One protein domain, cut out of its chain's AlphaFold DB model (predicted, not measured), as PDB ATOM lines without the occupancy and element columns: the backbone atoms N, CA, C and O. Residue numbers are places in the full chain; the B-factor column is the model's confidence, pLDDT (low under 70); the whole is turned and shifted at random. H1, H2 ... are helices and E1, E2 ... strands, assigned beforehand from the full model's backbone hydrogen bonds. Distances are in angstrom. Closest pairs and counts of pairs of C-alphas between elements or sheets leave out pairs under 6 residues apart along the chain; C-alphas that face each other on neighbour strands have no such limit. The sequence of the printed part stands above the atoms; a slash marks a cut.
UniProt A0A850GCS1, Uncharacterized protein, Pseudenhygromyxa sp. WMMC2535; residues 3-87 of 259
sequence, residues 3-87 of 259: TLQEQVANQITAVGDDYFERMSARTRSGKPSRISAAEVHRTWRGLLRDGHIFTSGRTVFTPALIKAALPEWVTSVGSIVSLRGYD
ATOM      1  N   THR A   3     208.615 225.881 224.113       46.31
ATOM      2  CA  THR A   3     210.083 225.979 224.195       46.31
ATOM      3  C   THR A   3     210.545 226.673 225.470       46.31
ATOM      4  O   THR A   3     209.848 227.511 226.045       46.31
ATOM      5  N   LEU A   4     211.755 226.300 225.896       46.56
ATOM      6  CA  LEU A   4     212.299 226.478 227.246       46.56
ATOM      7  C   LEU A   4     212.497 227.921 227.696       46.56
ATOM      8  O   LEU A   4     212.496 228.177 228.894       46.56
ATOM      9  N   GLN A   5     212.649 228.856 226.762       43.69
ATOM     10  CA  GLN A   5     213.002 230.232 227.102       43.69
ATOM     11  C   GLN A   5     211.886 231.243 226.849       43.69
ATOM     12  O   GLN A   5     211.982 232.377 227.306       43.69
ATOM     13  N   GLU A   6     210.824 230.869 226.132       48.91
ATOM     14  CA  GLU A   6     209.880 231.878 225.648       48.91
ATOM     15  C   GLU A   6     208.476 231.781 226.254       48.91
ATOM     16  O   GLU A   6     207.726 232.750 226.141       48.91
ATOM     17  N   GLN A   7     208.090 230.657 226.877       56.31
ATOM     18  CA  GLN A   7     206.667 230.331 227.108       56.31
ATOM     19  C   GLN A   7     205.829 230.460 225.818       56.31
ATOM     20  O   GLN A   7     204.624 230.700 225.843       56.31
ATOM     21  N   VAL A   8     206.475 230.324 224.657       62.00
ATOM     22  CA  VAL A   8     205.842 230.469 223.350       62.00
ATOM     23  C   VAL A   8     205.556 229.090 222.810       62.00
ATOM     24  O   VAL A   8     206.450 228.246 222.683       62.00
ATOM     25  N   ALA A   9     204.289 228.867 222.480       66.44
ATOM     26  CA  ALA A   9     203.888 227.690 221.741       66.44
ATOM     27  C   ALA A   9     204.578 227.719 220.374       66.44
ATOM     28  O   ALA A   9     204.389 228.641 219.576       66.44
ATOM     29  N   ASN A  10     205.406 226.709 220.135       72.12
ATOM     30  CA  ASN A  10     205.969 226.442 218.829       72.12
ATOM     31  C   ASN A  10     205.378 225.124 218.314       72.12
ATOM     32  O   ASN A  10     205.188 224.155 219.064       72.12
ATOM     33  N   GLN A  11     205.071 225.104 217.026       74.94
ATOM     34  CA  GLN A  11     204.508 223.955 216.337       74.94
ATOM     35  C   GLN A  11     205.347 223.664 215.101       74.94
ATOM     36  O   GLN A  11     205.623 224.570 214.318       74.94
ATOM     37  N   ILE A  12     205.742 222.403 214.934       76.50
ATOM     38  CA  ILE A  12     206.288 221.925 213.666       76.50
ATOM     39  C   ILE A  12     205.104 221.778 212.709       76.50
ATOM     40  O   ILE A  12     204.141 221.083 213.032       76.50
ATOM     41  N   THR A  13     205.137 222.489 211.586       81.38
ATOM     42  CA  THR A  13     204.029 222.543 210.617       81.38
ATOM     43  C   THR A  13     204.278 221.702 209.376       81.38
ATOM     44  O   THR A  13     203.322 221.278 208.739       81.38
ATOM     45  N   ALA A  14     205.544 221.449 209.049       77.38
ATOM     46  CA  ALA A  14     205.953 220.576 207.957       77.38
ATOM     47  C   ALA A  14     207.337 219.986 208.249       77.38
ATOM     48  O   ALA A  14     208.134 220.588 208.972       77.38
ATOM     49  N   VAL A  15     207.621 218.825 207.667       76.31
ATOM     50  CA  VAL A  15     208.933 218.171 207.676       76.31
ATOM     51  C   VAL A  15     209.256 217.834 206.224       76.31
ATOM     52  O   VAL A  15     208.423 217.241 205.543       76.31
ATOM     53  N   GLY A  16     210.413 218.277 205.747       74.00
ATOM     54  CA  GLY A  16     210.963 217.909 204.445       74.00
ATOM     55  C   GLY A  16     212.262 217.125 204.614       74.00
ATOM     56  O   GLY A  16     212.689 216.874 205.739       74.00
ATOM     57  N   ASP A  17     212.899 216.769 203.500       63.72
ATOM     58  CA  ASP A  17     214.053 215.858 203.510       63.72
ATOM     59  C   ASP A  17     215.258 216.399 204.300       63.72
ATOM     60  O   ASP A  17     215.930 215.634 204.978       63.72
ATOM     61  N   ASP A  18     215.510 217.715 204.263       70.94
ATOM     62  CA  ASP A  18     216.665 218.361 204.911       70.94
ATOM     63  C   ASP A  18     216.276 219.473 205.906       70.94
ATOM     64  O   ASP A  18     217.106 220.298 206.313       70.94
ATOM     65  N   TYR A  19     214.997 219.549 206.282       80.25
ATOM     66  CA  TYR A  19     214.477 220.637 207.105       80.25
ATOM     67  C   TYR A  19     213.165 220.303 207.802       80.25
ATOM     68  O   TYR A  19     212.430 219.399 207.421       80.25
ATOM     69  N   PHE A  20     212.798 221.143 208.760       80.38
ATOM     70  CA  PHE A  20     211.415 221.245 209.201       80.38
ATOM     71  C   PHE A  20     210.990 222.708 209.302       80.38
ATOM     72  O   PHE A  20     211.795 223.632 209.459       80.38
ATOM     73  N   GLU A  21     209.692 222.924 209.169       84.44
ATOM     74  CA  GLU A  21     209.064 224.222 209.317       84.44
ATOM     75  C   GLU A  21     208.482 224.365 210.708       84.44
ATOM     76  O   GLU A  21     207.821 223.467 211.229       84.44
ATOM     77  N   ARG A  22     208.702 225.533 211.298       84.00
ATOM     78  CA  ARG A  22     208.207 225.883 212.618       84.00
ATOM     79  C   ARG A  22     207.348 227.130 212.540       84.00
ATOM     80  O   ARG A  22     207.821 228.187 212.126       84.00
ATOM     81  N   MET A  23     206.140 227.046 213.075       82.25
ATOM     82  CA  MET A  23     205.330 228.208 213.413       82.25
ATOM     83  C   MET A  23     205.512 228.557 214.892       82.25
ATOM     84  O   MET A  23     205.354 227.704 215.766       82.25
ATOM     85  N   SER A  24     205.842 229.816 215.176       79.62
ATOM     86  CA  SER A  24     205.873 230.361 216.537       79.62
ATOM     87  C   SER A  24     204.640 231.226 216.759       79.62
ATOM     88  O   SER A  24     204.320 232.070 215.922       79.62
ATOM     89  N   ALA A  25     203.982 231.078 217.911       73.06
ATOM     90  CA  ALA A  25     202.839 231.913 218.285       73.06
ATOM     91  C   ALA A  25     203.189 233.413 218.426       73.06
ATOM     92  O   ALA A  25     202.291 234.246 218.504       73.06
ATOM     93  N   ARG A  26     204.481 233.780 218.438       72.12
ATOM     94  CA  ARG A  26     204.944 235.181 218.418       72.12
ATOM     95  C   ARG A  26     205.294 235.707 217.026       72.12
ATOM     96  O   ARG A  26     205.608 236.893 216.895       72.12
ATOM     97  N   THR A  27     205.273 234.875 215.987       70.81
ATOM     98  CA  THR A  27     205.669 235.309 214.645       70.81
ATOM     99  C   THR A  27     204.649 236.292 214.067       70.81
ATOM    100  O   THR A  27     203.567 235.906 213.639       70.81
ATOM    101  N   ARG A  28     205.025 237.575 213.980       67.69
ATOM    102  CA  ARG A  28     204.180 238.635 213.394       67.69
ATOM    103  C   ARG A  28     203.899 238.456 211.900       67.69
ATOM    104  O   ARG A  28     202.915 238.987 211.409       67.69
ATOM    105  N   SER A  29     204.766 237.749 211.172       76.81
ATOM    106  CA  SER A  29     204.616 237.556 209.723       76.81
ATOM    107  C   SER A  29     203.590 236.485 209.347       76.81
ATOM    108  O   SER A  29     203.280 236.366 208.166       76.81
ATOM    109  N   GLY A  30     203.114 235.676 210.306       76.88
ATOM    110  CA  GLY A  30     202.240 234.527 210.041       76.88
ATOM    111  C   GLY A  30     202.866 233.443 209.155       76.88
ATOM    112  O   GLY A  30     202.163 232.544 208.705       76.88
ATOM    113  N   LYS A  31     204.173 233.527 208.872       84.19
ATOM    114  CA  LYS A  31     204.894 232.576 208.025       84.19
ATOM    115  C   LYS A  31     205.733 231.632 208.883       84.19
ATOM    116  O   LYS A  31     206.376 232.104 209.827       84.19
ATOM    117  N   PRO A  32     205.782 230.335 208.550       85.06
ATOM    118  CA  PRO A  32     206.673 229.416 209.232       85.06
ATOM    119  C   PRO A  32     208.139 229.794 208.981       85.06
ATOM    120  O   PRO A  32     208.510 230.285 207.913       85.06
ATOM    121  N   SER A  33     208.985 229.573 209.983       84.94
ATOM    122  CA  SER A  33     210.439 229.638 209.857       84.94
ATOM    123  C   SER A  33     210.984 228.250 209.540       84.94
ATOM    124  O   SER A  33     210.676 227.307 210.271       84.94
ATOM    125  N   ARG A  34     211.819 228.138 208.508       86.50
ATOM    126  CA  ARG A  34     212.539 226.906 208.170       86.50
ATOM    127  C   ARG A  34     213.765 226.750 209.067       86.50
ATOM    128  O   ARG A  34     214.528 227.702 209.215       86.50
ATOM    129  N   ILE A  35     213.937 225.564 209.634       82.19
ATOM    130  CA  ILE A  35     215.128 225.155 210.383       82.19
ATOM    131  C   ILE A  35     215.731 223.975 209.632       82.19
ATOM    132  O   ILE A  35     215.040 222.990 209.363       82.19
ATOM    133  N   SER A  36     216.992 224.103 209.227       80.44
ATOM    134  CA  SER A  36     217.670 223.069 208.446       80.44
ATOM    135  C   SER A  36     218.232 221.970 209.344       80.44
ATOM    136  O   SER A  36     218.609 222.216 210.492       80.44
ATOM    137  N   ALA A  37     218.375 220.765 208.793       69.44
ATOM    138  CA  ALA A  37     219.091 219.671 209.442       69.44
ATOM    139  C   ALA A  37     220.519 220.094 209.832       69.44
ATOM    140  O   ALA A  37     220.982 219.797 210.930       69.44
ATOM    141  N   ALA A  38     221.192 220.884 208.986       70.31
ATOM    142  CA  ALA A  38     222.521 221.426 209.269       70.31
ATOM    143  C   ALA A  38     222.565 222.328 210.519       70.31
ATOM    144  O   ALA A  38     223.576 222.351 211.224       70.31
ATOM    145  N   GLU A  39     221.494 223.073 210.810       76.81
ATOM    146  CA  GLU A  39     221.390 223.859 212.041       76.81
ATOM    147  C   GLU A  39     221.276 222.944 213.263       76.81
ATOM    148  O   GLU A  39     222.052 223.099 214.206       76.81
ATOM    149  N   VAL A  40     220.387 221.943 213.214       73.81
ATOM    150  CA  VAL A  40     220.226 220.937 214.281       73.81
ATOM    151  C   VAL A  40     221.549 220.240 214.574       73.81
ATOM    152  O   VAL A  40     221.962 220.162 215.730       73.81
ATOM    153  N   HIS A  41     222.257 219.815 213.528       69.12
ATOM    154  CA  HIS A  41     223.573 219.194 213.646       69.12
ATOM    155  C   HIS A  41     224.600 220.083 214.293       69.12
ATOM    156  O   HIS A  41     225.354 219.628 215.145       69.12
ATOM    157  N   ARG A  42     224.659 221.347 213.883       74.56
ATOM    158  CA  ARG A  42     225.611 222.298 214.449       74.56
ATOM    159  C   ARG A  42     225.340 222.511 215.932       74.56
ATOM    160  O   ARG A  42     226.279 222.522 216.721       74.56
ATOM    161  N   THR A  43     224.071 222.649 216.305       76.69
ATOM    162  CA  THR A  43     223.650 222.779 217.700       76.69
ATOM    163  C   THR A  43     224.001 221.532 218.508       76.69
ATOM    164  O   THR A  43     224.578 221.653 219.585       76.69
ATOM    165  N   TRP A  44     223.717 220.343 217.975       76.75
ATOM    166  CA  TRP A  44     224.060 219.077 218.615       76.75
ATOM    167  C   TRP A  44     225.573 218.887 218.765       76.75
ATOM    168  O   TRP A  44     226.042 218.549 219.846       76.75
ATOM    169  N   ARG A  45     226.361 219.174 217.722       67.88
ATOM    170  CA  ARG A  45     227.831 219.129 217.785       67.88
ATOM    171  C   ARG A  45     228.392 220.094 218.822       67.88
ATOM    172  O   ARG A  45     229.318 219.720 219.526       67.88
ATOM    173  N   GLY A  46     227.841 221.306 218.920       69.81
ATOM    174  CA  GLY A  46     228.216 222.255 219.971       69.81
ATOM    175  C   GLY A  46     227.965 221.670 221.359       69.81
ATOM    176  O   GLY A  46     228.866 221.648 222.183       69.81
ATOM    177  N   LEU A  47     226.784 221.084 221.567       70.31
ATOM    178  CA  LEU A  47     226.423 220.441 222.830       70.31
ATOM    179  C   LEU A  47     227.325 219.241 223.169       70.31
ATOM    180  O   LEU A  47     227.696 219.075 224.324       70.31
ATOM    181  N   LEU A  48     227.707 218.429 222.179       69.50
ATOM    182  CA  LEU A  48     228.645 217.316 222.362       69.50
ATOM    183  C   LEU A  48     230.080 217.768 222.644       69.50
ATOM    184  O   LEU A  48     230.785 217.101 223.394       69.50
ATOM    185  N   ARG A  49     230.531 218.845 221.996       69.31
ATOM    186  CA  ARG A  49     231.902 219.353 222.117       69.31
ATOM    187  C   ARG A  49     232.109 220.093 223.432       69.31
ATOM    188  O   ARG A  49     233.121 219.884 224.083       69.31
ATOM    189  N   ASP A  50     231.157 220.948 223.786       72.75
ATOM    190  CA  ASP A  50     231.300 221.903 224.884       72.75
ATOM    191  C   ASP A  50     230.545 221.437 226.147       72.75
ATOM    192  O   ASP A  50     230.564 222.108 227.177       72.75
ATOM    193  N   GLY A  51     229.799 220.325 226.066       68.50
ATOM    194  CA  GLY A  51     228.924 219.814 227.131       68.50
ATOM    195  C   GLY A  51     227.675 220.664 227.389       68.50
ATOM    196  O   GLY A  51     226.710 220.200 228.001       68.50
ATOM    197  N   HIS A  52     227.657 221.897 226.885       80.12
ATOM    198  CA  HIS A  52     226.576 222.858 227.016       80.12
ATOM    199  C   HIS A  52     226.522 223.808 225.820       80.12
ATOM    200  O   HIS A  52     227.480 223.975 225.073       80.12
ATOM    201  N   ILE A  53     225.379 224.463 225.642       81.56
ATOM    202  CA  ILE A  53     225.195 225.553 224.690       81.56
ATOM    203  C   ILE A  53     224.305 226.635 225.285       81.56
ATOM    204  O   ILE A  53     223.344 226.365 226.009       81.56
ATOM    205  N   PHE A  54     224.582 227.877 224.904       79.00
ATOM    206  CA  PHE A  54     223.746 229.015 225.258       79.00
ATOM    207  C   PHE A  54     222.619 229.195 224.238       79.00
ATOM    208  O   PHE A  54     222.846 229.377 223.039       79.00
ATOM    209  N   THR A  55     221.380 229.197 224.718       75.19
ATOM    210  CA  THR A  55     220.208 229.586 223.942       75.19
ATOM    211  C   THR A  55     220.113 231.112 223.934       75.19
ATOM    212  O   THR A  55     219.785 231.743 224.943       75.19
ATOM    213  N   SER A  56     220.399 231.734 222.791       66.62
ATOM    214  CA  SER A  56     220.180 233.171 222.604       66.62
ATOM    215  C   SER A  56     219.547 233.475 221.244       66.62
ATOM    216  O   SER A  56     219.866 232.873 220.219       66.62
ATOM    217  N   GLY A  57     218.609 234.424 221.229       66.62
ATOM    218  CA  GLY A  57     218.014 234.947 219.997       66.62
ATOM    219  C   GLY A  57     217.315 233.889 219.130       66.62
ATOM    220  O   GLY A  57     216.360 233.245 219.554       66.62
ATOM    221  N   ARG A  58     217.747 233.746 217.870       56.06
ATOM    222  CA  ARG A  58     217.069 232.906 216.860       56.06
ATOM    223  C   ARG A  58     217.246 231.403 217.075       56.06
ATOM    224  O   ARG A  58     216.454 230.641 216.531       56.06
ATOM    225  N   THR A  59     218.237 230.983 217.859       61.91
ATOM    226  CA  THR A  59     218.589 229.566 218.002       61.91
ATOM    227  C   THR A  59     217.824 228.866 219.111       61.91
ATOM    228  O   THR A  59     217.920 227.659 219.185       61.91
ATOM    229  N   VAL A  60     217.024 229.552 219.936       69.88
ATOM    230  CA  VAL A  60     216.354 228.978 221.130       69.88
ATOM    231  C   VAL A  60     215.529 227.720 220.835       69.88
ATOM    232  O   VAL A  60     215.407 226.833 221.681       69.88
ATOM    233  N   PHE A  61     214.954 227.626 219.638       72.12
ATOM    234  CA  PHE A  61     214.114 226.491 219.279       72.12
ATOM    235  C   PHE A  61     214.907 225.198 219.095       72.12
ATOM    236  O   PHE A  61     214.460 224.156 219.559       72.12
ATOM    237  N   THR A  62     216.072 225.251 218.454       77.31
ATOM    238  CA  THR A  62     216.839 224.057 218.080       77.31
ATOM    239  C   THR A  62     217.346 223.277 219.313       77.31
ATOM    240  O   THR A  62     217.082 222.080 219.400       77.31
ATOM    241  N   PRO A  63     217.930 223.909 220.350       76.50
ATOM    242  CA  PRO A  63     218.241 223.278 221.633       76.50
ATOM    243  C   PRO A  63     217.003 222.785 222.385       76.50
ATOM    244  O   PRO A  63     217.053 221.744 223.029       76.50
ATOM    245  N   ALA A  64     215.877 223.504 222.304       70.00
ATOM    246  CA  ALA A  64     214.634 223.064 222.932       70.00
ATOM    247  C   ALA A  64     214.048 221.821 222.245       70.00
ATOM    248  O   ALA A  64     213.530 220.944 222.930       70.00
ATOM    249  N   LEU A  65     214.164 221.732 220.917       73.88
ATOM    250  CA  LEU A  65     213.807 220.547 220.143       73.88
ATOM    251  C   LEU A  65     214.702 219.368 220.522       73.88
ATOM    252  O   LEU A  65     214.189 218.293 220.808       73.88
ATOM    253  N   ILE A  66     216.018 219.589 220.591       75.50
ATOM    254  CA  ILE A  66     216.991 218.584 221.033       75.50
ATOM    255  C   ILE A  66     216.642 218.092 222.439       75.50
ATOM    256  O   ILE A  66     216.546 216.890 222.646       75.50
ATOM    257  N   LYS A  67     216.352 218.989 223.391       75.06
ATOM    258  CA  LYS A  67     215.909 218.595 224.735       75.06
ATOM    259  C   LYS A  67     214.602 217.808 224.711       75.06
ATOM    260  O   LYS A  67     214.465 216.841 225.445       75.06
ATOM    261  N   ALA A  68     213.619 218.229 223.921       65.88
ATOM    262  CA  ALA A  68     212.344 217.525 223.843       65.88
ATOM    263  C   ALA A  68     212.488 216.129 223.217       65.88
ATOM    264  O   ALA A  68     211.745 215.226 223.588       65.88
ATOM    265  N   ALA A  69     213.441 215.964 222.298       63.12
ATOM    266  CA  ALA A  69     213.785 214.684 221.695       63.12
ATOM    267  C   ALA A  69     214.655 213.809 222.612       63.12
ATOM    268  O   ALA A  69     214.567 212.591 222.530       63.12
ATOM    269  N   LEU A  70     215.485 214.415 223.467       67.69
ATOM    270  CA  LEU A  70     216.458 213.746 224.339       67.69
ATOM    271  C   LEU A  70     216.325 214.207 225.811       67.69
ATOM    272  O   LEU A  70     217.305 214.680 226.400       67.69
ATOM    273  N   PRO A  71     215.130 214.133 226.428       65.81
ATOM    274  CA  PRO A  71     214.874 214.736 227.738       65.81
ATOM    275  C   PRO A  71     215.662 214.082 228.878       65.81
ATOM    276  O   PRO A  71     215.909 214.731 229.900       65.81
ATOM    277  N   GLU A  72     216.059 212.821 228.719       61.03
ATOM    278  CA  GLU A  72     216.908 212.092 229.656       61.03
ATOM    279  C   GLU A  72     218.379 212.520 229.581       61.03
ATOM    280  O   GLU A  72     219.042 212.537 230.609       61.03
ATOM    281  N   TRP A  73     218.862 212.971 228.419       61.03
ATOM    282  CA  TRP A  73     220.264 213.358 228.197       61.03
ATOM    283  C   TRP A  73     220.529 214.837 228.331       61.03
ATOM    284  O   TRP A  73     221.661 215.241 228.565       61.03
ATOM    285  N   VAL A  74     219.503 215.653 228.143       76.56
ATOM    286  CA  VAL A  74     219.665 217.092 228.035       76.56
ATOM    287  C   VAL A  74     218.856 217.760 229.131       76.56
ATOM    288  O   VAL A  74     217.648 217.562 229.273       76.56
ATOM    289  N   THR A  75     219.530 218.567 229.936       78.44
ATOM    290  CA  THR A  75     218.884 219.461 230.889       78.44
ATOM    291  C   THR A  75     218.907 220.889 230.367       78.44
ATOM    292  O   THR A  75     219.581 221.217 229.392       78.44
ATOM    293  N   SER A  76     218.126 221.753 231.002       77.44
ATOM    294  CA  SER A  76     218.187 223.177 230.718       77.44
ATOM    295  C   SER A  76     217.968 223.986 231.979       77.44
ATOM    296  O   SER A  76     216.980 223.757 232.683       77.44
ATOM    297  N   VAL A  77     218.817 224.981 232.194       74.12
ATOM    298  CA  VAL A  77     218.693 225.943 233.287       74.12
ATOM    299  C   VAL A  77     218.809 227.339 232.686       74.12
ATOM    300  O   VAL A  77     219.829 227.701 232.107       74.12
ATOM    301  N   GLY A  78     217.730 228.120 232.766       76.56
ATOM    302  CA  GLY A  78     217.675 229.457 232.171       76.56
ATOM    303  C   GLY A  78     217.934 229.446 230.660       76.56
ATOM    304  O   GLY A  78     217.150 228.887 229.895       76.56
ATOM    305  N   SER A  79     219.021 230.096 230.241       75.56
ATOM    306  CA  SER A  79     219.464 230.209 228.846       75.56
ATOM    307  C   SER A  79     220.497 229.162 228.438       75.56
ATOM    308  O   SER A  79     221.214 229.367 227.462       75.56
ATOM    309  N   ILE A  80     220.659 228.100 229.219       76.44
ATOM    310  CA  ILE A  80     221.686 227.086 228.998       76.44
ATOM    311  C   ILE A  80     220.997 225.745 228.804       76.44
ATOM    312  O   ILE A  80     220.073 225.390 229.541       76.44
ATOM    313  N   VAL A  81     221.449 225.013 227.793       77.94
ATOM    314  CA  VAL A  81     221.085 223.622 227.532       77.94
ATOM    315  C   VAL A  81     222.359 222.799 227.644       77.94
ATOM    316  O   VAL A  81     223.315 223.097 226.937       77.94
ATOM    317  N   SER A  82     222.371 221.788 228.511       77.56
ATOM    318  CA  SER A  82     223.573 221.000 228.829       77.56
ATOM    319  C   SER A  82     223.297 219.508 228.780       77.56
ATOM    320  O   SER A  82     222.170 219.073 229.032       77.56
ATOM    321  N   LEU A  83     224.330 218.721 228.494       73.56
ATOM    322  CA  LEU A  83     224.302 217.279 228.697       73.56
ATOM    323  C   LEU A  83     224.205 216.988 230.200       73.56
ATOM    324  O   LEU A  83     224.906 217.585 231.015       73.56
ATOM    325  N   ARG A  84     223.307 216.086 230.594       70.00
ATOM    326  CA  ARG A  84     223.188 215.646 231.984       70.00
ATOM    327  C   ARG A  84     224.447 214.896 232.401       70.00
ATOM    328  O   ARG A  84     224.972 214.084 231.646       70.00
ATOM    329  N   GLY A  85     224.895 215.167 233.623       62.31
ATOM    330  CA  GLY A  85     226.119 214.595 234.177       62.31
ATOM    331  C   GLY A  85     227.402 215.284 233.710       62.31
ATOM    332  O   GLY A  85     228.464 214.882 234.162       62.31
ATOM    333  N   TYR A  86     227.332 216.290 232.833       57.38
ATOM    334  CA  TYR A  86     228.469 217.167 232.557       57.38
ATOM    335  C   TYR A  86     228.631 218.132 233.742       57.38
ATOM    336  O   TYR A  86     227.750 218.968 233.960       57.38
ATOM    337  N   ASP A  87     229.692 217.972 234.534       50.69
ATOM    338  CA  ASP A  87     229.997 218.848 235.667       50.69
ATOM    339  C   ASP A  87     231.031 219.898 235.229       50.69
ATOM    340  O   ASP A  87     232.143 219.555 234.835       50.69
TER     341      ASP A  87
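This is residues 3 to 87 of the 259 residues of an uncharacterized protein of Pseudenhygromyxa sp. WMMC2535 (UniProt A0A850GCS1). Two small three-stranded sheets, E1-E2-E3 and E4-E6-E5, stand at opposite ends of the domain, with the short helix H2 in the middle between them and the longer helix H1 reaching from one sheet to the other, about perpendicular to H2. The first sheet is a strand meander, and the two helices pack on one face of the second sheet. The printed part has 85 residues, with named elements in the order E1, E2, E3, H1, E4, H2, E5, E6; the sheets, E1-E2-E3 and E4-E6-E5, are antiparallel. The class is mixed, helices and strands, and the whole is compact, with a radius of gyration of the C-alphas of 12.8 A and spans of 41 by 28 by 20 A.

E1, residues 10 to 16, E2, residues 19 to 24, and E3, residues 33 to 36, form a meander, each strand the antiparallel neighbour of the one before. E1 and E2 are a hairpin, with N 11 and O 23 within hydrogen-bond range at 2.9 A. E2 and E3 are a hairpin too, with N 22 and O 33 at 2.8 A. H1, residues 37 to 50, touches H2, residues 61 to 69, with residues 39 to 44 alone; the closest C-alphas, of Val 40 and Thr 62, are 6.0 A apart, and their lines are about perpendicular at 76 degrees. Both helices are on the first sheet. They are also on the same face of the second, two layers, built of E4, residues 52 to 54, E5, residues 74 to 77, and E6, residues 80 to 83. N 53 and O 81 are 2.8 A apart across E4 and E6, and N 75 and O 82 2.8 A across the hairpin E5 and E6. H1 stands up from this sheet at a height of 10.0 A; its closest C-alphas to E4 are Leu 47 and Ile 53, 5.6 A. H2, at 9.3 A, lies over E6 and E5, slantwise to the strands, 40 degrees to E5 on the local plane. E4, H2 and E5 make a split strand-helix-strand unit, E6 between its strands, with a right-handed crossover. In H1 and H2 every O i to N i+4 pair is within hydrogen-bond range.

E1 is 17.5 A long from C-alpha 10 at (205.969, 226.442, 218.829); E2 is 16.0 A. H1 is 19.8 A and H2 12.1 A. E6 ends at C-alpha 83, (224.302, 217.279, 228.697).

The C-alphas of Gly 30 and Asp 87, the two farthest apart, are 40.9 A apart. The printed part has no cut and no long link. Mean pLDDT of the printed part is 71.7; residues 3 to 9, 56 to 60, 68 to 73 and 85 to 87 are among those under 70.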